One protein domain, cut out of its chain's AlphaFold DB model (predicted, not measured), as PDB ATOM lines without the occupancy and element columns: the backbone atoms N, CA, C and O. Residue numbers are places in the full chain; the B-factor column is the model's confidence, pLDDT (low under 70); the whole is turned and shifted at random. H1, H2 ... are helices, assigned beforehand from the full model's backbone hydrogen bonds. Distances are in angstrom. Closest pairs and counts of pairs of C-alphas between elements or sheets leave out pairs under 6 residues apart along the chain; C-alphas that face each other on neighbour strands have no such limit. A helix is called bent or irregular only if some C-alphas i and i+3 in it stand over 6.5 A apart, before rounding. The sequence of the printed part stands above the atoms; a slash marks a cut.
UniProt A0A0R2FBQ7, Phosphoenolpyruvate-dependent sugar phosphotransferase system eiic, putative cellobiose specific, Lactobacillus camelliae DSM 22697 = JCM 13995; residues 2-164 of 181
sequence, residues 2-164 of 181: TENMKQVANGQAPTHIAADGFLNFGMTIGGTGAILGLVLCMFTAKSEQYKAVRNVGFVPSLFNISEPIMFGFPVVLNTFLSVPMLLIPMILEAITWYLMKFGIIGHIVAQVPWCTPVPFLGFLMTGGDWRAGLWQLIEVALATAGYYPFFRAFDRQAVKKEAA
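AT A GLANCE: This is residues 2 to 164 of the 181 residues of the protein "Phosphoenolpyruvate-dependent sugar phosphotransferase system eiic, putative cellobiose specific" of Lactobacillus camelliae DSM 22697 = JCM 13995 (UniProt A0A0R2FBQ7). A long helix, H7, bent near its middle, runs along most of a rod of helices, with H5 beside its first arm H7a. H2 packs on H7a close to the bend, H3 folds back on H2 and H4 folds back on H3, while H6 packs on residues 130 to 136 of H7a and H1 lies off at one end, touching no helix. The 163 printed residues hold seven named helices, H1 to H7 in chain order, and no named strand: all helix. The whole is compact, radius of gyration of the C-alphas 17.2 A, spanning 66 by 24 by 24 A.

IN THESE COORDINATES: H7, residues 130 to 164, was assigned as one helix by its hydrogen bonds but is bent: C-alphas 146 and 149 are 7.0 A apart. Its arms are H7a, residues 130 to 146, 24.3 A, and H7b, 149 to 164, 23.3 A, ending at C-alpha 164 (160.626, 138.714, 215.998). H5 is residues 79 to 101, 33.2 A; H3, residues 48 to 62, 21.6 A, is irregular, C-alphas 56 and 59 being 7.1 A apart. H1 is residues 2 to 9, from C-alpha 2 (114.800, 121.267, 185.495); H2 is 35 to 42, H4 67 to 72, H6 120 to 125.

HOW THE PARTS SIT: H7 is the hub, touching four helices. H5 touches H7a, closest C-alphas Ile 88 and Ala 143, 6.3 A, at a shallow tilt of 25 degrees, opposite ways. H2 touches H7a, Gly 37 to Thr 144, 3.8 A between C-alphas. H6 touches H7a, C-alphas of Phe 123 and Gly 133 closest, 4.6 A. H3 and H4 form a hairpin, closest C-alphas Gly 57 and Pro 68, 5.2 A. Every O i to N i+4 pair is within hydrogen-bond range except in H3, 9 of 11, and H5, 17 of 19.

THE WHOLE: The C-alphas farthest apart, Asn 10 and Ala 164, are 66.6 A apart. The printed part has no cut; links H1 to H2 and H5 to H6 are long. Residues 74, 76 and 77 are under pLDDT 70.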
ATOM      1  N   THR A   2     115.769 122.209 186.098       82.94
ATOM      2  CA  THR A   2     114.800 121.267 185.495       82.94
ATOM      3  C   THR A   2     114.247 121.723 184.143       82.94
ATOM      4  O   THR A   2     114.103 120.914 183.234       82.94
ATOM      5  N   GLU A   3     113.987 123.020 183.983       85.12
ATOM      6  CA  GLU A   3     113.488 123.581 182.723       85.12
ATOM      7  C   GLU A   3     114.542 123.577 181.600       85.12
ATOM      8  O   GLU A   3     114.244 123.162 180.485       85.12
ATOM      9  N   ASN A   4     115.800 123.927 181.898       84.25
ATOM     10  CA  ASN A   4     116.896 123.823 180.925       84.25
ATOM     11  C   ASN A   4     117.117 122.370 180.488       84.25
ATOM     12  O   ASN A   4     117.306 122.113 179.304       84.25
ATOM     13  N   MET A   5     117.054 121.418 181.425       82.69
ATOM     14  CA  MET A   5     117.190 119.992 181.112       82.69
ATOM     15  C   MET A   5     116.090 119.517 180.153       82.69
ATOM     16  O   MET A   5     116.379 118.798 179.201       82.69
ATOM     17  N   LYS A   6     114.839 119.950 180.367       85.25
ATOM     18  CA  LYS A   6     113.718 119.651 179.461       85.25
ATOM     19  C   LYS A   6     113.909 120.277 178.082       85.25
ATOM     20  O   LYS A   6     113.668 119.609 177.084       85.25
ATOM     21  N   GLN A   7     114.348 121.535 178.023       85.56
ATOM     22  CA  GLN A   7     114.605 122.226 176.757       85.56
ATOM     23  C   GLN A   7     115.666 121.481 175.945       85.56
ATOM     24  O   GLN A   7     115.408 121.125 174.799       85.56
ATOM     25  N   VAL A   8     116.789 121.122 176.569       84.88
ATOM     26  CA  VAL A   8     117.860 120.358 175.912       84.88
ATOM     27  C   VAL A   8     117.395 118.965 175.486       84.88
ATOM     28  O   VAL A   8     117.683 118.554 174.365       84.88
ATOM     29  N   ALA A   9     116.626 118.256 176.320       83.56
ATOM     30  CA  ALA A   9     116.056 116.953 175.962       83.56
ATOM     31  C   ALA A   9     115.111 117.031 174.746       83.56
ATOM     32  O   ALA A   9     115.024 116.084 173.969       83.56
ATOM     33  N   ASN A  10     114.449 118.175 174.555       86.50
ATOM     34  CA  ASN A  10     113.587 118.462 173.409       86.50
ATOM     35  C   ASN A  10     114.340 119.098 172.219       86.50
ATOM     36  O   ASN A  10     113.699 119.546 171.269       86.50
ATOM     37  N   GLY A  11     115.675 119.184 172.262       81.88
ATOM     38  CA  GLY A  11     116.500 119.800 171.214       81.88
ATOM     39  C   GLY A  11     116.422 121.333 171.149       81.88
ATOM     40  O   GLY A  11     116.849 121.930 170.164       81.88
ATOM     41  N   GLN A  12     115.864 121.978 172.174       83.81
ATOM     42  CA  GLN A  12     115.741 123.431 172.291       83.81
ATOM     43  C   GLN A  12     116.938 124.030 173.038       83.81
ATOM     44  O   GLN A  12     117.552 123.390 173.894       83.81
ATOM     45  N   ALA A  13     117.250 125.293 172.741       80.69
ATOM     46  CA  ALA A  13     118.301 126.017 173.444       80.69
ATOM     47  C   ALA A  13     117.870 126.341 174.893       80.69
ATOM     48  O   ALA A  13     116.757 126.834 175.089       80.69
ATOM     49  N   PRO A  14     118.732 126.104 175.899       81.75
ATOM     50  CA  PRO A  14     118.460 126.466 177.287       81.75
ATOM     51  C   PRO A  14     118.342 127.987 177.456       81.75
ATOM     52  O   PRO A  14     119.117 128.752 176.888       81.75
ATOM     53  N   THR A  15     117.381 128.420 178.271       83.00
ATOM     54  CA  THR A  15     116.997 129.840 178.422       83.00
ATOM     55  C   THR A  15     117.344 130.441 179.783       83.00
ATOM     56  O   THR A  15     117.462 131.660 179.904       83.00
ATOM     57  N   HIS A  16     117.519 129.621 180.825       84.88
ATOM     58  CA  HIS A  16     117.780 130.115 182.177       84.88
ATOM     59  C   HIS A  16     119.281 130.119 182.474       84.88
ATOM     60  O   HIS A  16     119.891 129.059 182.612       84.88
ATOM     61  N   ILE A  17     119.865 131.310 182.609       81.38
ATOM     62  CA  ILE A  17     121.293 131.498 182.927       81.38
ATOM     63  C   ILE A  17     121.581 131.133 184.390       81.38
ATOM     64  O   ILE A  17     122.454 130.319 184.668       81.38
ATOM     65  N   ALA A  18     120.789 131.669 185.324       79.50
ATOM     66  CA  ALA A  18     120.912 131.410 186.763       79.50
ATOM     67  C   ALA A  18     120.231 130.087 187.171       79.50
ATOM     68  O   ALA A  18     119.409 130.033 188.087       79.50
ATOM     69  N   ALA A  19     120.504 129.013 186.431       83.12
ATOM     70  CA  ALA A  19     120.097 127.676 186.835       83.12
ATOM     71  C   ALA A  19     120.943 127.200 188.027       83.12
ATOM     72  O   ALA A  19     122.048 127.683 188.255       83.12
ATOM     73  N   ASP A  20     120.419 126.236 188.785       82.50
ATOM     74  CA  ASP A  20     121.177 125.588 189.855       82.50
ATOM     75  C   ASP A  20     122.559 125.121 189.361       82.50
ATOM     76  O   ASP A  20     122.691 124.649 188.233       82.50
ATOM     77  N   GLY A  21     123.588 125.334 190.177       84.38
ATOM     78  CA  GLY A  21     124.986 125.196 189.775       84.38
ATOM     79  C   GLY A  21     125.632 126.455 189.175       84.38
ATOM     80  O   GLY A  21     126.836 126.456 188.954       84.38
ATOM     81  N   PHE A  22     124.906 127.555 188.954       87.75
ATOM     82  CA  PHE A  22     125.513 128.815 188.490       87.75
ATOM     83  C   PHE A  22     126.599 129.343 189.434       87.75
ATOM     84  O   PHE A  22     127.673 129.722 188.980       87.75
ATOM     85  N   LEU A  23     126.381 129.197 190.743       87.88
ATOM     86  CA  LEU A  23     127.369 129.502 191.782       87.88
ATOM     87  C   LEU A  23     128.656 128.663 191.669       87.88
ATOM     88  O   LEU A  23     129.668 129.003 192.278       87.88
ATOM     89  N   ASN A  24     128.657 127.577 190.884       88.81
ATOM     90  CA  ASN A  24     129.877 126.814 190.632       88.81
ATOM     91  C   ASN A  24     130.873 127.512 189.699       88.81
ATOM     92  O   ASN A  24     132.013 127.067 189.565       88.81
ATOM     93  N   PHE A  25     130.457 128.612 189.078       85.38
ATOM     94  CA  PHE A  25     131.338 129.555 188.412       85.38
ATOM     95  C   PHE A  25     131.611 130.728 189.354       85.38
ATOM     96  O   PHE A  25     130.702 131.273 189.979       85.38
ATOM     97  N   GLY A  26     132.880 131.097 189.497       85.56
ATOM     98  CA  GLY A  26     133.328 132.133 190.426       85.56
ATOM     99  C   GLY A  26     133.282 131.728 191.906       85.56
ATOM    100  O   GLY A  26     134.333 131.642 192.543       85.56
ATOM    101  N   MET A  27     132.092 131.494 192.475       85.00
ATOM    102  CA  MET A  27     131.901 131.404 193.931       85.00
ATOM    103  C   MET A  27     132.545 130.173 194.569       85.00
ATOM    104  O   MET A  27     133.217 130.327 195.590       85.00
ATOM    105  N   THR A  28     132.363 128.979 193.995       86.69
ATOM    106  CA  THR A  28     132.862 127.727 194.599       86.69
ATOM    107  C   THR A  28     134.236 127.284 194.099       86.69
ATOM    108  O   THR A  28     134.661 126.173 194.407       86.69
ATOM    109  N   ILE A  29     134.973 128.129 193.371       89.50
ATOM    110  CA  ILE A  29     136.307 127.788 192.856       89.50
ATOM    111  C   ILE A  29     137.296 127.610 194.016       89.50
ATOM    112  O   ILE A  29     137.841 128.563 194.569       89.50
ATOM    113  N   GLY A  30     137.585 126.372 194.396       80.62
ATOM    114  CA  GLY A  30     138.351 126.110 195.612       80.62
ATOM    115  C   GLY A  30     137.558 126.135 196.905       80.62
ATOM    116  O   GLY A  30     138.160 126.206 197.973       80.62
ATOM    117  N   GLY A  31     136.234 126.093 196.799       86.00
ATOM    118  CA  GLY A  31     135.287 126.312 197.880       86.00
ATOM    119  C   GLY A  31     134.840 127.764 197.944       86.00
ATOM    120  O   GLY A  31     135.008 128.516 196.985       86.00
ATOM    121  N   THR A  32     134.238 128.160 199.060       85.69
ATOM    122  CA  THR A  32     133.564 129.459 199.169       85.69
ATOM    123  C   THR A  32     134.558 130.610 199.065       85.69
ATOM    124  O   THR A  32     135.449 130.741 199.901       85.69
ATOM    125  N   GLY A  33     134.371 131.483 198.074       84.88
ATOM    126  CA  GLY A  33     135.148 132.713 197.935       84.88
ATOM    127  C   GLY A  33     136.308 132.633 196.947       84.88
ATOM    128  O   GLY A  33     137.254 133.405 197.069       84.88
ATOM    129  N   ALA A  34     136.289 131.709 195.987       91.00
ATOM    130  CA  ALA A  34     137.388 131.524 195.035       91.00
ATOM    131  C   ALA A  34     138.751 131.196 195.711       91.00
ATOM    132  O   ALA A  34     139.818 131.649 195.277       91.00
ATOM    133  N   ILE A  35     138.725 130.433 196.815       91.38
ATOM    134  CA  ILE A  35     139.878 130.186 197.707       91.38
ATOM    135  C   ILE A  35     141.037 129.470 197.012       91.38
ATOM    136  O   ILE A  35     142.189 129.669 197.407       91.38
ATOM    137  N   LEU A  36     140.792 128.722 195.931       92.25
ATOM    138  CA  LEU A  36     141.877 128.121 195.151       92.25
ATOM    139  C   LEU A  36     142.857 129.199 194.667       92.25
ATOM    140  O   LEU A  36     144.068 128.992 194.709       92.25
ATOM    141  N   GLY A  37     142.351 130.386 194.314       91.88
ATOM    142  CA  GLY A  37     143.178 131.527 193.935       91.88
ATOM    143  C   GLY A  37     144.132 131.968 195.051       91.88
ATOM    144  O   GLY A  37     145.314 132.217 194.799       91.88
ATOM    145  N   LEU A  38     143.647 131.995 196.295       91.75
ATOM    146  CA  LEU A  38     144.441 132.313 197.482       91.75
ATOM    147  C   LEU A  38     145.477 131.223 197.786       91.75
ATOM    148  O   LEU A  38     146.631 131.542 198.072       91.75
ATOM    149  N   VAL A  39     145.108 129.945 197.683       92.94
ATOM    150  CA  VAL A  39     146.049 128.832 197.885       92.94
ATOM    151  C   VAL A  39     147.174 128.866 196.858       92.94
ATOM    152  O   VAL A  39     148.339 128.687 197.214       92.94
ATOM    153  N   LEU A  40     146.854 129.168 195.599       93.88
ATOM    154  CA  LEU A  40     147.859 129.364 194.558       93.88
ATOM    155  C   LEU A  40     148.803 130.528 194.893       93.88
ATOM    156  O   LEU A  40     150.012 130.408 194.698       93.88
ATOM    157  N   CYS A  41     148.307 131.609 195.506       92.62
ATOM    158  CA  CYS A  41     149.174 132.679 196.007       92.62
ATOM    159  C   CYS A  41     150.137 132.189 197.100       92.62
ATOM    160  O   CYS A  41     151.300 132.601 197.109       92.62
ATOM    161  N   MET A  42     149.712 131.271 197.976       91.75
ATOM    162  CA  MET A  42     150.562 130.703 199.034       91.75
ATOM    163  C   MET A  42     151.750 129.888 198.496       91.75
ATOM    164  O   MET A  42     152.718 129.643 199.222       91.75
ATOM    165  N   PHE A  43     151.769 129.513 197.214       92.56
ATOM    166  CA  PHE A  43     152.987 128.967 196.606       92.56
ATOM    167  C   PHE A  43     154.132 129.991 196.554       92.56
ATOM    168  O   PHE A  43     155.296 129.601 196.609       92.56
ATOM    169  N   THR A  44     153.811 131.288 196.565       92.56
ATOM    170  CA  THR A  44     154.782 132.394 196.638       92.56
ATOM    171  C   THR A  44     155.132 132.822 198.072       92.56
ATOM    172  O   THR A  44     155.902 133.765 198.257       92.56
ATOM    173  N   ALA A  45     154.583 132.138 199.086       91.75
ATOM    174  CA  ALA A  45     154.773 132.468 200.496       91.75
ATOM    175  C   ALA A  45     156.235 132.361 200.947       91.75
ATOM    176  O   ALA A  45     156.928 131.381 200.649       91.75
ATOM    177  N   LYS A  46     156.671 133.330 201.751       90.56
ATOM    178  CA  LYS A  46     157.948 133.295 202.468       90.56
ATOM    179  C   LYS A  46     157.790 132.806 203.904       90.56
ATOM    180  O   LYS A  46     158.724 132.182 204.398       90.56
ATOM    181  N   SER A  47     156.641 133.052 204.534       90.62
ATOM    182  CA  SER A  47     156.322 132.583 205.887       90.62
ATOM    183  C   SER A  47     156.239 131.058 205.947       90.62
ATOM    184  O   SER A  47     155.593 130.424 205.105       90.62
ATOM    185  N   GLU A  48     156.859 130.467 206.968       89.62
ATOM    186  CA  GLU A  48     156.786 129.021 207.204       89.62
ATOM    187  C   GLU A  48     155.364 128.589 207.581       89.62
ATOM    188  O   GLU A  48     154.893 127.541 207.131       89.62
ATOM    189  N   GLN A  49     154.626 129.435 208.309       88.69
ATOM    190  CA  GLN A  49     153.215 129.200 208.610       88.69
ATOM    191  C   GLN A  49     152.387 129.017 207.327       88.69
ATOM    192  O   GLN A  49     151.637 128.050 207.205       88.69
ATOM    193  N   TYR A  50     152.518 129.913 206.345       89.75
ATOM    194  CA  TYR A  50     151.704 129.848 205.124       89.75
ATOM    195  C   TYR A  50     152.144 128.741 204.161       89.75
ATOM    196  O   TYR A  50     151.307 128.181 203.451       89.75
ATOM    197  N   LYS A  51     153.421 128.340 204.192       91.62
ATOM    198  CA  LYS A  51     153.878 127.114 203.519       91.62
ATOM    199  C   LYS A  51     153.254 125.861 204.132       91.62
ATOM    200  O   LYS A  51     152.890 124.953 203.392       91.62
ATOM    201  N   ALA A  52     153.088 125.801 205.453       90.50
ATOM    202  CA  ALA A  52     152.396 124.682 206.089       90.50
ATOM    203  C   ALA A  52     150.907 124.652 205.700       90.50
ATOM    204  O   ALA A  52     150.398 123.607 205.292       90.50
ATOM    205  N   VAL A  53     150.232 125.807 205.733       90.44
ATOM    206  CA  VAL A  53     148.807 125.925 205.375       90.44
ATOM    207  C   VAL A  53     148.544 125.482 203.934       90.44
ATOM    208  O   VAL A  53     147.612 124.711 203.701       90.44
ATOM    209  N   ARG A  54     149.380 125.887 202.964       90.75
ATOM    210  CA  ARG A  54     149.185 125.484 201.560       90.75
ATOM    211  C   ARG A  54     149.268 123.966 201.379       90.75
ATOM    212  O   ARG A  54     148.499 123.413 200.605       90.75
ATOM    213  N   ASN A  55     150.168 123.289 202.094       89.19
ATOM    214  CA  ASN A  55     150.371 121.848 201.937       89.19
ATOM    215  C   ASN A  55     149.154 121.061 202.434       89.19
ATOM    216  O   ASN A  55     148.775 120.065 201.828       89.19
ATOM    217  N   VAL A  56     148.528 121.533 203.514       89.69
ATOM    218  CA  VAL A  56     147.335 120.898 204.089       89.69
ATOM    219  C   VAL A  56     146.081 121.231 203.280       89.69
ATOM    220  O   VAL A  56     145.213 120.379 203.115       89.69
ATOM    221  N   GLY A  57     145.971 122.456 202.763       89.62
ATOM    222  CA  GLY A  57     144.745 122.914 202.113       89.62
ATOM    223  C   GLY A  57     144.719 122.848 200.587       89.62
ATOM    224  O   GLY A  57     143.637 122.977 200.023       89.62
ATOM    225  N   PHE A  58     145.838 122.603 199.895       91.62
ATOM    226  CA  PHE A  58     145.857 122.543 198.426       91.62
ATOM    227  C   PHE A  58     145.004 121.415 197.852       91.62
ATOM    228  O   PHE A  58     144.158 121.672 196.998       91.62
ATOM    229  N   VAL A  59     145.189 120.185 198.338       92.81
ATOM    230  CA  VAL A  59     144.424 119.034 197.840       92.81
ATOM    231  C   VAL A  59     142.922 119.208 198.107       92.81
ATOM    232  O   VAL A  59     142.166 119.108 197.146       92.81
ATOM    233  N   PRO A  60     142.464 119.550 199.330       92.00
ATOM    234  CA  PRO A  60     141.052 119.851 199.578       92.00
ATOM    235  C   PRO A  60     140.506 120.963 198.675       92.00
ATOM    236  O   PRO A  60     139.435 120.809 198.090       92.00
ATOM    237  N   SER A  61     141.274 122.039 198.478       91.44
ATOM    238  CA  SER A  61     140.850 123.154 197.624       91.44
ATOM    239  C   SER A  61     140.684 122.723 196.167       91.44
ATOM    240  O   SER A  61     139.792 123.210 195.492       91.44
ATOM    241  N   LEU A  62     141.469 121.775 195.652       92.06
ATOM    242  CA  LEU A  62     141.279 121.292 194.278       92.06
ATOM    243  C   LEU A  62     139.904 120.626 194.069       92.06
ATOM    244  O   LEU A  62     139.367 120.666 192.965       92.06
ATOM    245  N   PHE A  63     139.322 120.073 195.135       93.38
ATOM    246  CA  PHE A  63     137.975 119.494 195.164       93.38
ATOM    247  C   PHE A  63     136.939 120.452 195.772       93.38
ATOM    248  O   PHE A  63     135.914 120.021 196.293       93.38
ATOM    249  N   ASN A  64     137.209 121.757 195.710       90.62
ATOM    250  CA  ASN A  64     136.339 122.830 196.184       90.62
ATOM    251  C   ASN A  64     136.037 122.810 197.699       90.62
ATOM    252  O   ASN A  64     135.024 123.345 198.137       90.62
ATOM    253  N   ILE A  65     136.926 122.233 198.514       91.44
ATOM    254  CA  ILE A  65     136.811 122.202 199.981       91.44
ATOM    255  C   ILE A  65     137.723 123.282 200.582       91.44
ATOM    256  O   ILE A  65     138.948 123.138 200.611       91.44
ATOM    257  N   SER A  66     137.126 124.372 201.070       88.06
ATOM    258  CA  SER A  66     137.829 125.586 201.525       88.06
ATOM    259  C   SER A  66     138.140 125.638 203.024       88.06
ATOM    260  O   SER A  66     138.970 126.436 203.461       88.06
ATOM    261  N   GLU A  67     137.485 124.812 203.834       86.38
ATOM    262  CA  GLU A  67     137.525 124.847 205.298       86.38
ATOM    263  C   GLU A  67     138.949 124.743 205.870       86.38
ATOM    264  O   GLU A  67     139.291 125.553 206.738       86.38
ATOM    265  N   PRO A  68     139.835 123.852 205.375       84.69
ATOM    266  CA  PRO A  68     141.206 123.773 205.879       84.69
ATOM    267  C   PRO A  68     141.972 125.094 205.736       84.69
ATOM    268  O   PRO A  68     142.792 125.437 206.586       84.69
ATOM    269  N   ILE A  69     141.678 125.864 204.685       88.00
ATOM    270  CA  ILE A  69     142.293 127.169 204.443       88.00
ATOM    271  C   ILE A  69     141.612 128.254 205.270       88.00
ATOM    272  O   ILE A  69     142.311 129.070 205.860       88.00
ATOM    273  N   MET A  70     140.280 128.257 205.364       83.94
ATOM    274  CA  MET A  70     139.541 129.251 206.153       83.94
ATOM    275  C   MET A  70     139.856 129.197 207.649       83.94
ATOM    276  O   MET A  70     139.780 130.223 208.325       83.94
ATOM    277  N   PHE A  71     140.194 128.012 208.166       80.81
ATOM    278  CA  PHE A  71     140.626 127.843 209.551       80.81
ATOM    279  C   PHE A  71     142.146 127.971 209.715       80.81
ATOM    280  O   PHE A  71     142.604 128.536 210.706       80.81
ATOM    281  N   GLY A  72     142.943 127.487 208.754       75.44
ATOM    282  CA  GLY A  72     144.411 127.569 208.801       75.44
ATOM    283  C   GLY A  72     144.967 128.973 208.532       75.44
ATOM    284  O   GLY A  72     146.041 129.341 209.014       75.44
ATOM    285  N   PHE A  73     144.220 129.783 207.793       72.88
ATOM    286  CA  PHE A  73     144.479 131.189 207.536       72.88
ATOM    287  C   PHE A  73     143.257 131.968 208.028       72.88
ATOM    288  O   PHE A  73     142.147 131.601 207.661       72.88
ATOM    289  N   PRO A  74     143.398 133.024 208.848       69.88
ATOM    290  CA  PRO A  74     142.263 133.702 209.477       69.88
ATOM    291  C   PRO A  74     141.487 134.586 208.481       69.88
ATOM    292  O   PRO A  74     141.293 135.772 208.727       69.88
ATOM    293  N   VAL A  75     141.044 134.029 207.347       71.50
ATOM    294  CA  VAL A  75     140.249 134.712 206.314       71.50
ATOM    295  C   VAL A  75     138.953 135.242 206.917       71.50
ATOM    296  O   VAL A  75     138.563 136.380 206.665       71.50
ATOM    297  N   VAL A  76     138.309 134.420 207.750       65.19
ATOM    298  CA  VAL A  76     137.009 134.724 208.364       65.19
ATOM    299  C   VAL A  76     137.144 135.759 209.482       65.19
ATOM    300  O   VAL A  76     136.253 136.574 209.690       65.19
ATOM    301  N   LEU A  77     138.276 135.759 210.191       69.62
ATOM    302  CA  LEU A  77     138.524 136.667 211.315       69.62
ATOM    303  C   LEU A  77     139.189 137.983 210.892       69.62
ATOM    304  O   LEU A  77     139.356 138.876 211.720       69.62
ATOM    305  N   ASN A  78     139.593 138.114 209.626       79.12
ATOM    306  CA  ASN A  78     140.284 139.291 209.132       79.12
ATOM    307  C   ASN A  78     139.499 139.980 208.017       79.12
ATOM    308  O   ASN A  78     139.553 139.572 206.855       79.12
ATOM    309  N   THR A  79     138.862 141.099 208.367       73.44
ATOM    310  CA  THR A  79     138.041 141.906 207.455       73.44
ATOM    311  C   THR A  79     138.773 142.268 206.161       73.44
ATOM    312  O   THR A  79     138.147 142.317 205.109       73.44
ATOM    313  N   PHE A  80     140.097 142.449 206.190       80.31
ATOM    314  CA  PHE A  80     140.882 142.792 205.002       80.31
ATOM    315  C   PHE A  80     140.899 141.683 203.940       80.31
ATOM    316  O   PHE A  80     140.985 141.987 202.755       80.31
ATOM    317  N   LEU A  81     140.820 140.411 204.343       80.69
ATOM    318  CA  LEU A  81     140.733 139.262 203.433       80.69
ATOM    319  C   LEU A  81     139.293 138.838 203.161       80.69
ATOM    320  O   LEU A  81     139.010 138.287 202.101       80.69
ATOM    321  N   SER A  82     138.371 139.147 204.071       81.62
ATOM    322  CA  SER A  82     136.944 138.954 203.823       81.62
ATOM    323  C   SER A  82     136.445 139.823 202.656       81.62
ATOM    324  O   SER A  82     135.574 139.387 201.912       81.62
ATOM    325  N   VAL A  83     137.027 141.015 202.442       87.19
ATOM    326  CA  VAL A  83     136.699 141.880 201.289       87.19
ATOM    327  C   VAL A  83     136.990 141.212 199.936       87.19
ATOM    328  O   VAL A  83     136.047 141.061 199.160       87.19
ATOM    329  N   PRO A  84     138.231 140.794 199.604       88.06
ATOM    330  CA  PRO A  84     138.491 140.104 198.342       88.06
ATOM    331  C   PRO A  84     137.725 138.782 198.247       88.06
ATOM    332  O   PRO A  84     137.259 138.450 197.164       88.06
ATOM    333  N   MET A  85     137.500 138.087 199.367       88.50
ATOM    334  CA  MET A  85     136.685 136.869 199.400       88.50
ATOM    335  C   MET A  85     135.234 137.079 198.986       88.50
ATOM    336  O   MET A  85     134.640 136.172 198.418       88.50
ATOM    337  N   LEU A  86     134.672 138.261 199.222       89.50
ATOM    338  CA  LEU A  86     133.338 138.602 198.746       89.50
ATOM    339  C   LEU A  86     133.377 139.160 197.316       89.50
ATOM    340  O   LEU A  86     132.592 138.755 196.465       89.50
ATOM    341  N   LEU A  87     134.299 140.082 197.037       91.31
ATOM    342  CA  LEU A  87     134.314 140.828 195.779       91.31
ATOM    343  C   LEU A  87     134.774 140.000 194.580       91.31
ATOM    344  O   LEU A  87     134.176 140.101 193.513       91.31
ATOM    345  N   ILE A  88     135.827 139.195 194.734       93.12
ATOM    346  CA  ILE A  88     136.384 138.392 193.640       93.12
ATOM    347  C   ILE A  88     135.336 137.435 193.060       93.12
ATOM    348  O   ILE A  88     135.076 137.542 191.861       93.12
ATOM    349  N   PRO A  89     134.693 136.544 193.841       92.31
ATOM    350  CA  PRO A  89     133.708 135.628 193.275       92.31
ATOM    351  C   PRO A  89     132.508 136.360 192.675       92.31
ATOM    352  O   PRO A  89     132.050 135.956 191.616       92.31
ATOM    353  N   MET A  90     132.053 137.471 193.273       92.19
ATOM    354  CA  MET A  90     130.960 138.272 192.710       92.19
ATOM    355  C   MET A  90     131.311 138.852 191.336       92.19
ATOM    356  O   MET A  90     130.473 138.864 190.438       92.19
ATOM    357  N   ILE A  91     132.545 139.335 191.159       94.00
ATOM    358  CA  ILE A  91     133.017 139.848 189.867       94.00
ATOM    359  C   ILE A  91     133.095 138.712 188.844       94.00
ATOM    360  O   ILE A  91     132.630 138.879 187.719       94.00
ATOM    361  N   LEU A  92     133.655 137.561 189.226       94.25
ATOM    362  CA  LEU A  92     133.764 136.397 188.342       94.25
ATOM    363  C   LEU A  92     132.385 135.898 187.909       94.25
ATOM    364  O   LEU A  92     132.137 135.747 186.718       94.25
ATOM    365  N   GLU A  93     131.464 135.752 188.856       92.31
ATOM    366  CA  GLU A  93     130.091 135.324 188.612       92.31
ATOM    367  C   GLU A  93     129.331 136.317 187.717       92.31
ATOM    368  O   GLU A  93     128.647 135.914 186.773       92.31
ATOM    369  N   ALA A  94     129.509 137.625 187.933       93.31
ATOM    370  CA  ALA A  94     128.939 138.645 187.057       93.31
ATOM    371  C   ALA A  94     129.466 138.520 185.619       93.31
ATOM    372  O   ALA A  94     128.685 138.598 184.669       93.31
ATOM    373  N   ILE A  95     130.771 138.286 185.438       94.50
ATOM    374  CA  ILE A  95     131.352 138.070 184.107       94.50
ATOM    375  C   ILE A  95     130.784 136.790 183.484       94.50
ATOM    376  O   ILE A  95     130.348 136.828 182.332       94.50
ATOM    377  N   THR A  96     130.700 135.692 184.238       93.69
ATOM    378  CA  THR A  96     130.092 134.429 183.792       93.69
ATOM    379  C   THR A  96     128.667 134.637 183.295       93.69
ATOM    380  O   THR A  96     128.307 134.135 182.229       93.69
ATOM    381  N   TRP A  97     127.865 135.433 184.010       93.25
ATOM    382  CA  TRP A  97     126.505 135.756 183.591       93.25
ATOM    383  C   TRP A  97     126.469 136.414 182.206       93.25
ATOM    384  O   TRP A  97     125.682 136.014 181.346       93.25
ATOM    385  N   TYR A  98     127.343 137.398 181.959       93.56
ATOM    386  CA  TYR A  98     127.440 138.047 180.651       93.56
ATOM    387  C   TYR A  98     127.945 137.087 179.569       93.56
ATOM    388  O   TYR A  98     127.405 137.092 178.464       93.56
ATOM    389  N   LEU A  99     128.924 136.231 179.873       93.00
ATOM    390  CA  LEU A  99     129.428 135.235 178.924       93.00
ATOM    391  C   LEU A  99     128.338 134.238 178.508       93.00
ATOM    392  O   LEU A  99     128.229 133.929 177.319       93.00
ATOM    393  N   MET A 100     127.510 133.776 179.451       91.75
ATOM    394  CA  MET A 100     126.356 132.915 179.158       91.75
ATOM    395  C   MET A 100     125.289 133.669 178.362       91.75
ATOM    396  O   MET A 100     124.782 133.157 177.364       91.75
ATOM    397  N   LYS A 101     124.991 134.920 178.741       90.12
ATOM    398  CA  LYS A 101     124.003 135.760 178.049       90.12
ATOM    399  C   LYS A 101     124.361 136.019 176.586       90.12
ATOM    400  O   LYS A 101     123.475 136.017 175.737       90.12
ATOM    401  N   PHE A 102     125.636 136.263 176.289       89.62
ATOM    402  CA  PHE A 102     126.111 136.484 174.921       89.62
ATOM    403  C   PHE A 102     126.393 135.181 174.156       89.62
ATOM    404  O   PHE A 102     126.829 135.238 173.009       89.62
ATOM    405  N   GLY A 103     126.153 134.012 174.763       86.44
ATOM    406  CA  GLY A 103     126.383 132.710 174.134       86.44
ATOM    407  C   GLY A 103     127.860 132.387 173.891       86.44
ATOM    408  O   GLY A 103     128.179 131.561 173.034       86.44
ATOM    409  N   ILE A 104     128.773 133.044 174.615       89.88
ATOM    410  CA  ILE A 104     130.211 132.753 174.549       89.88
ATOM    411  C   ILE A 104     130.485 131.405 175.220       89.88
ATOM    412  O   ILE A 104     131.240 130.601 174.672       89.88
ATOM    413  N   ILE A 105     129.828 131.157 176.358       92.12
ATOM    414  CA  ILE A 105     129.814 129.869 177.058       92.12
ATOM    415  C   ILE A 105     128.387 129.308 177.112       92.12
ATOM    416  O   ILE A 105     127.409 130.059 177.162       92.12
ATOM    417  N   GLY A 106     128.275 127.983 177.095       87.12
ATOM    418  CA  GLY A 106     127.018 127.260 177.216       87.12
ATOM    419  C   GLY A 106     126.308 127.527 178.543       87.12
ATOM    420  O   GLY A 106     126.924 127.849 179.559       87.12
ATOM    421  N   HIS A 107     124.986 127.379 178.532       88.94
ATOM    422  CA  HIS A 107     124.203 127.420 179.764       88.94
ATOM    423  C   HIS A 107     124.354 126.107 180.526       88.94
ATOM    424  O   HIS A 107     124.771 125.085 179.982       88.94
ATOM    425  N   ILE A 108     123.953 126.125 181.791       89.94
ATOM    426  CA  ILE A 108     124.013 124.950 182.649       89.94
ATOM    427  C   ILE A 108     122.839 124.026 182.327       89.94
ATOM    428  O   ILE A 108     121.669 124.432 182.369       89.94
ATOM    429  N   VAL A 109     123.177 122.784 181.994       88.50
ATOM    430  CA  VAL A 109     122.256 121.763 181.475       88.50
ATOM    431  C   VAL A 109     122.403 120.417 182.182       88.50
ATOM    432  O   VAL A 109     121.543 119.556 182.015       88.50
ATOM    433  N   ALA A 110     123.454 120.231 182.983       87.69
ATOM    434  CA  ALA A 110     123.698 119.011 183.739       87.69
ATOM    435  C   ALA A 110     124.042 119.313 185.201       87.69
ATOM    436  O   ALA A 110     124.730 120.284 185.515       87.69
ATOM    437  N   GLN A 111     123.575 118.436 186.088       86.62
ATOM    438  CA  GLN A 111     123.963 118.425 187.493       86.62
ATOM    439  C   GLN A 111     125.251 117.626 187.654       86.62
ATOM    440  O   GLN A 111     125.319 116.458 187.273       86.62
ATOM    441  N   VAL A 112     126.266 118.267 188.217       89.38
ATOM    442  CA  VAL A 112     127.594 117.691 188.424       89.38
ATOM    443  C   VAL A 112     127.956 117.886 189.894       89.38
ATOM    444  O   VAL A 112     127.672 118.957 190.436       89.38
ATOM    445  N   PRO A 113     128.567 116.892 190.565       90.38
ATOM    446  CA  PRO A 113     129.024 117.060 191.937       90.38
ATOM    447  C   PRO A 113     129.906 118.301 192.072       90.38
ATOM    448  O   PRO A 113     130.876 118.465 191.331       90.38
ATOM    449  N   TRP A 114     129.588 119.163 193.037       86.19
ATOM    450  CA  TRP A 114     130.296 120.428 193.253       86.19
ATOM    451  C   TRP A 114     131.771 120.229 193.622       86.19
ATOM    452  O   TRP A 114     132.579 121.120 193.399       86.19
ATOM    453  N   CYS A 115     132.153 119.053 194.129       89.31
ATOM    454  CA  CYS A 115     133.542 118.699 194.417       89.31
ATOM    455  C   CYS A 115     134.364 118.345 193.166       89.31
ATOM    456  O   CYS A 115     135.541 118.011 193.280       89.31
ATOM    457  N   THR A 116     133.773 118.396 191.969       91.56
ATOM    458  CA  THR A 116     134.505 118.146 190.723       91.56
ATOM    459  C   THR A 116     135.556 119.241 190.516       91.56
ATOM    460  O   THR A 116     135.204 120.424 190.515       91.56
ATOM    461  N   PRO A 117     136.834 118.886 190.302       90.06
ATOM    462  CA  PRO A 117     137.875 119.875 190.072       90.06
ATOM    463  C   PRO A 117     137.610 120.728 188.831       90.06
ATOM    464  O   PRO A 117     137.226 120.228 187.767       90.06
ATOM    465  N   VAL A 118     137.889 122.023 188.947       89.25
ATOM    466  CA  VAL A 118     138.074 122.905 187.789       89.25
ATOM    467  C   VAL A 118     139.229 122.372 186.927       89.25
ATOM    468  O   VAL A 118     140.259 121.984 187.484       89.25
ATOM    469  N   PRO A 119     139.103 122.309 185.585       92.06
ATOM    470  CA  PRO A 119     138.038 122.860 184.728       92.06
ATOM    471  C   PRO A 119     136.919 121.875 184.338       92.06
ATOM    472  O   PRO A 119     136.033 122.211 183.549       92.06
ATOM    473  N   PHE A 120     136.973 120.634 184.826       93.12
ATOM    474  CA  PHE A 120     136.044 119.579 184.413       93.12
ATOM    475  C   PHE A 120     134.608 119.883 184.833       93.12
ATOM    476  O   PHE A 120     133.674 119.540 184.111       93.12
ATOM    477  N   LEU A 121     134.438 120.565 185.968       92.06
ATOM    478  CA  LEU A 121     133.135 120.975 186.477       92.06
ATOM    479  C   LEU A 121     132.348 121.782 185.430       92.06
ATOM    480  O   LEU A 121     131.267 121.367 185.025       92.06
ATOM    481  N   GLY A 122     132.911 122.875 184.918       90.75
ATOM    482  CA  GLY A 122     132.253 123.762 183.958       90.75
ATOM    483  C   GLY A 122     132.016 123.100 182.605       90.75
ATOM    484  O   GLY A 122     130.953 123.282 182.011       90.75
ATOM    485  N   PHE A 123     132.959 122.271 182.151       93.12
ATOM    486  CA  PHE A 123     132.803 121.467 180.936       93.12
ATOM    487  C   PHE A 123     131.607 120.510 181.031       93.12
ATOM    488  O   PHE A 123     130.755 120.480 180.144       93.12
ATOM    489  N   LEU A 124     131.511 119.746 182.120       93.00
ATOM    490  CA  LEU A 124     130.443 118.762 182.306       93.00
ATOM    491  C   LEU A 124     129.085 119.436 182.542       93.00
ATOM    492  O   LEU A 124     128.077 119.005 181.985       93.00
ATOM    493  N   MET A 125     129.054 120.525 183.312       90.88
ATOM    494  CA  MET A 125     127.829 121.261 183.648       90.88
ATOM    495  C   MET A 125     127.139 121.893 182.438       90.88
ATOM    496  O   MET A 125     125.914 122.022 182.416       90.88
ATOM    497  N   THR A 126     127.919 122.270 181.428       89.94
ATOM    498  CA  THR A 126     127.438 122.874 180.177       89.94
ATOM    499  C   THR A 126     127.171 121.848 179.074       89.94
ATOM    500  O   THR A 126     126.882 122.221 177.940       89.94
ATOM    501  N   GLY A 127     127.226 120.549 179.393       88.06
ATOM    502  CA  GLY A 127     126.958 119.480 178.428       88.06
ATOM    503  C   GLY A 127     128.106 119.235 177.445       88.06
ATOM    504  O   GLY A 127     127.868 118.735 176.350       88.06
ATOM    505  N   GLY A 128     129.341 119.576 177.827       89.19
ATOM    506  CA  GLY A 128     130.542 119.364 177.020       89.19
ATOM    507  C   GLY A 128     131.073 120.615 176.317       89.19
ATOM    508  O   GLY A 128     131.817 120.492 175.342       89.19
ATOM    509  N   ASP A 129     130.726 121.821 176.779       91.62
ATOM    510  CA  ASP A 129     131.314 123.043 176.231       91.62
ATOM    511  C   ASP A 129     132.723 123.272 176.802       91.62
ATOM    512  O   ASP A 129     132.919 123.659 177.958       91.62
ATOM    513  N   TRP A 130     133.742 123.054 175.967       92.25
ATOM    514  CA  TRP A 130     135.146 123.282 176.327       92.25
ATOM    515  C   TRP A 130     135.435 124.743 176.697       92.25
ATOM    516  O   TRP A 130     136.356 125.002 177.474       92.25
ATOM    517  N   ARG A 131     134.640 125.697 176.192       93.75
ATOM    518  CA  ARG A 131     134.793 127.125 176.496       93.75
ATOM    519  C   ARG A 131     134.466 127.414 177.955       93.75
ATOM    520  O   ARG A 131     135.135 128.241 178.565       93.75
ATOM    521  N   ALA A 132     133.497 126.701 178.529       92.81
ATOM    522  CA  ALA A 132     133.148 126.819 179.941       92.81
ATOM    523  C   ALA A 132     134.266 126.288 180.849       92.81
ATOM    524  O   ALA A 132     134.596 126.911 181.856       92.81
ATOM    525  N   GLY A 133     134.906 125.178 180.463       92.75
ATOM    526  CA  GLY A 133     136.090 124.673 181.162       92.75
ATOM    527  C   GLY A 133     137.280 125.637 181.069       92.75
ATOM    528  O   GLY A 133     137.930 125.925 182.072       92.75
ATOM    529  N   LEU A 134     137.541 126.199 179.883       94.44
ATOM    530  CA  LEU A 134     138.581 127.219 179.716       94.44
ATOM    531  C   LEU A 134     138.284 128.472 180.549       94.44
ATOM    532  O   LEU A 134     139.189 129.014 181.180       94.44
ATOM    533  N   TRP A 135     137.026 128.910 180.583       94.94
ATOM    534  CA  TRP A 135     136.607 130.036 181.408       94.94
ATOM    535  C   TRP A 135     136.899 129.790 182.889       94.94
ATOM    536  O   TRP A 135     137.496 130.652 183.519       94.94
ATOM    537  N   GLN A 136     136.635 128.594 183.420       93.56
ATOM    538  CA  GLN A 136     136.992 128.264 184.806       93.56
ATOM    539  C   GLN A 136     138.498 128.356 185.097       93.56
ATOM    540  O   GLN A 136     138.892 128.787 186.179       93.56
ATOM    541  N   LEU A 137     139.368 128.004 184.143       94.38
ATOM    542  CA  LEU A 137     140.814 128.225 184.307       94.38
ATOM    543  C   LEU A 137     141.155 129.717 184.367       94.38
ATOM    544  O   LEU A 137     142.016 130.129 185.146       94.38
ATOM    545  N   ILE A 138     140.474 130.529 183.557       95.44
ATOM    546  CA  ILE A 138     140.623 131.987 183.574       95.44
ATOM    547  C   ILE A 138     140.119 132.549 184.907       95.44
ATOM    548  O   ILE A 138     140.795 133.387 185.495       95.44
ATOM    549  N   GLU A 139     138.996 132.057 185.429       94.69
ATOM    550  CA  GLU A 139     138.476 132.446 186.739       94.69
ATOM    551  C   GLU A 139     139.481 132.145 187.859       94.69
ATOM    552  O   GLU A 139     139.729 133.010 188.697       94.69
ATOM    553  N   VAL A 140     140.132 130.974 187.838       95.25
ATOM    554  CA  VAL A 140     141.219 130.644 188.779       95.25
ATOM    555  C   VAL A 140     142.362 131.652 188.663       95.25
ATOM    556  O   VAL A 140     142.818 132.177 189.678       95.25
ATOM    557  N   ALA A 141     142.809 131.967 187.445       95.31
ATOM    558  CA  ALA A 141     143.894 132.922 187.227       95.31
ATOM    559  C   ALA A 141     143.532 134.340 187.707       95.31
ATOM    560  O   ALA A 141     144.344 135.001 188.359       95.31
ATOM    561  N   LEU A 142     142.307 134.795 187.429       95.44
ATOM    562  CA  LEU A 142     141.784 136.083 187.884       95.44
ATOM    563  C   LEU A 142     141.633 136.123 189.406       95.44
ATOM    564  O   LEU A 142     141.999 137.122 190.024       95.44
ATOM    565  N   ALA A 143     141.170 135.034 190.024       94.69
ATOM    566  CA  ALA A 143     141.107 134.913 191.473       94.69
ATOM    567  C   ALA A 143     142.506 134.986 192.094       94.69
ATOM    568  O   ALA A 143     142.724 135.768 193.018       94.69
ATOM    569  N   THR A 144     143.485 134.243 191.564       94.69
ATOM    570  CA  THR A 144     144.885 134.326 192.011       94.69
ATOM    571  C   THR A 144     145.422 135.748 191.878       94.69
ATOM    572  O   THR A 144     145.986 136.276 192.834       94.69
ATOM    573  N   ALA A 145     145.214 136.408 190.737       94.62
ATOM    574  CA  ALA A 145     145.661 137.783 190.530       94.62
ATOM    575  C   ALA A 145     144.989 138.770 191.503       94.62
ATOM    576  O   ALA A 145     145.663 139.639 192.058       94.62
ATOM    577  N   GLY A 146     143.686 138.608 191.752       92.69
ATOM    578  CA  GLY A 146     142.919 139.426 192.689       92.69
ATOM    579  C   GLY A 146     143.367 139.246 194.139       92.69
ATOM    580  O   GLY A 146     143.495 140.227 194.868       92.69
ATOM    581  N   TYR A 147     143.674 138.014 194.553       92.12
ATOM    582  CA  TYR A 147     144.148 137.708 195.904       92.12
ATOM    583  C   TYR A 147     145.616 138.059 196.141       92.12
ATOM    584  O   TYR A 147     145.997 138.351 197.275       92.12
ATOM    585  N   TYR A 148     146.441 138.060 195.095       92.94
ATOM    586  CA  TYR A 148     147.882 138.264 195.194       92.94
ATOM    587  C   TYR A 148     148.317 139.508 195.995       92.94
ATOM    588  O   TYR A 148     149.141 139.357 196.907       92.94
ATOM    589  N   PRO A 149     147.799 140.732 195.742       91.06
ATOM    590  CA  PRO A 149     148.221 141.913 196.498       91.06
ATOM    591  C   PRO A 149     147.864 141.810 197.986       91.06
ATOM    592  O   PRO A 149     148.666 142.201 198.840       91.06
ATOM    593  N   PHE A 150     146.703 141.232 198.303       89.69
ATOM    594  CA  PHE A 150     146.256 141.031 199.678       89.69
ATOM    595  C   PHE A 150     147.135 139.994 200.373       89.69
ATOM    596  O   PHE A 150     147.688 140.265 201.437       89.69
ATOM    597  N   PHE A 151     147.352 138.846 199.735       90.56
ATOM    598  CA  PHE A 151     148.196 137.782 200.266       90.56
ATOM    599  C   PHE A 151     149.627 138.263 200.543       90.56
ATOM    600  O   PHE A 151     150.169 138.027 201.623       90.56
ATOM    601  N   ARG A 152     150.231 139.014 199.615       90.31
ATOM    602  CA  ARG A 152     151.598 139.533 199.770       90.31
ATOM    603  C   ARG A 152     151.742 140.462 200.980       90.31
ATOM    604  O   ARG A 152     152.787 140.459 201.638       90.31
ATOM    605  N   ALA A 153     150.715 141.253 201.291       89.00
ATOM    606  CA  ALA A 153     150.705 142.094 202.485       89.00
ATOM    607  C   ALA A 153     150.686 141.257 203.779       89.00
ATOM    608  O   ALA A 153     151.356 141.629 204.747       89.00
ATOM    609  N   PHE A 154     149.982 140.121 203.784       86.44
ATOM    610  CA  PHE A 154     149.947 139.183 204.912       86.44
ATOM    611  C   PHE A 154     151.253 138.430 205.081       86.44
ATOM    612  O   PHE A 154     151.792 138.399 206.185       86.44
ATOM    613  N   ASP A 155     151.795 137.877 203.998       90.25
ATOM    614  CA  ASP A 155     153.056 137.133 204.027       90.25
ATOM    615  C   ASP A 155     154.187 137.990 204.614       90.25
ATOM    616  O   ASP A 155     154.906 137.564 205.516       90.25
ATOM    617  N   ARG A 156     154.260 139.271 204.227       89.56
ATOM    618  CA  ARG A 156     155.233 140.211 204.803       89.56
ATOM    619  C   ARG A 156     155.043 140.431 206.307       89.56
ATOM    620  O   ARG A 156     156.029 140.626 207.017       89.56
ATOM    621  N   GLN A 157     153.806 140.461 206.797       88.94
ATOM    622  CA  GLN A 157     153.525 140.616 208.227       88.94
ATOM    623  C   GLN A 157     153.849 139.340 209.007       88.94
ATOM    624  O   GLN A 157     154.429 139.430 210.087       88.94
ATOM    625  N   ALA A 158     153.515 138.172 208.458       88.88
ATOM    626  CA  ALA A 158     153.804 136.880 209.065       88.88
ATOM    627  C   ALA A 158     155.312 136.655 209.205       88.88
ATOM    628  O   ALA A 158     155.780 136.410 210.312       88.88
ATOM    629  N   VAL A 159     156.089 136.895 208.144       92.12
ATOM    630  CA  VAL A 159     157.558 136.785 208.185       92.12
ATOM    631  C   VAL A 159     158.172 137.698 209.252       92.12
ATOM    632  O   VAL A 159     159.070 137.286 209.982       92.12
ATOM    633  N   LYS A 160     157.680 138.937 209.398       91.50
ATOM    634  CA  LYS A 160     158.157 139.849 210.455       91.50
ATOM    635  C   LYS A 160     157.856 139.317 211.856       91.50
ATOM    636  O   LYS A 160     158.697 139.442 212.742       91.50
ATOM    637  N   LYS A 161     156.665 138.747 212.062       89.88
ATOM    638  CA  LYS A 161     156.279 138.142 213.344       89.88
ATOM    639  C   LYS A 161     157.134 136.915 213.651       89.88
ATOM    640  O   LYS A 161     157.641 136.810 214.760       89.88
ATOM    641  N   GLU A 162     157.338 136.038 212.672       90.62
ATOM    642  CA  GLU A 162     158.200 134.856 212.791       90.62
ATOM    643  C   GLU A 162     159.637 135.252 213.163       90.62
ATOM    644  O   GLU A 162     160.191 134.712 214.121       90.62
ATOM    645  N   ALA A 163     160.208 136.259 212.493       89.81
ATOM    646  CA  ALA A 163     161.545 136.768 212.798       89.81
ATOM    647  C   ALA A 163     161.647 137.368 214.213       89.81
ATOM    648  O   ALA A 163     162.604 137.090 214.932       89.81
ATOM    649  N   ALA A 164     160.650 138.146 214.648       90.81
ATOM    650  CA  ALA A 164     160.626 138.714 215.998       90.81
ATOM    651  C   ALA A 164     160.508 137.634 217.091       90.81
ATOM    652  O   ALA A 164     161.119 137.756 218.152       90.81
TER     653      ALA A 164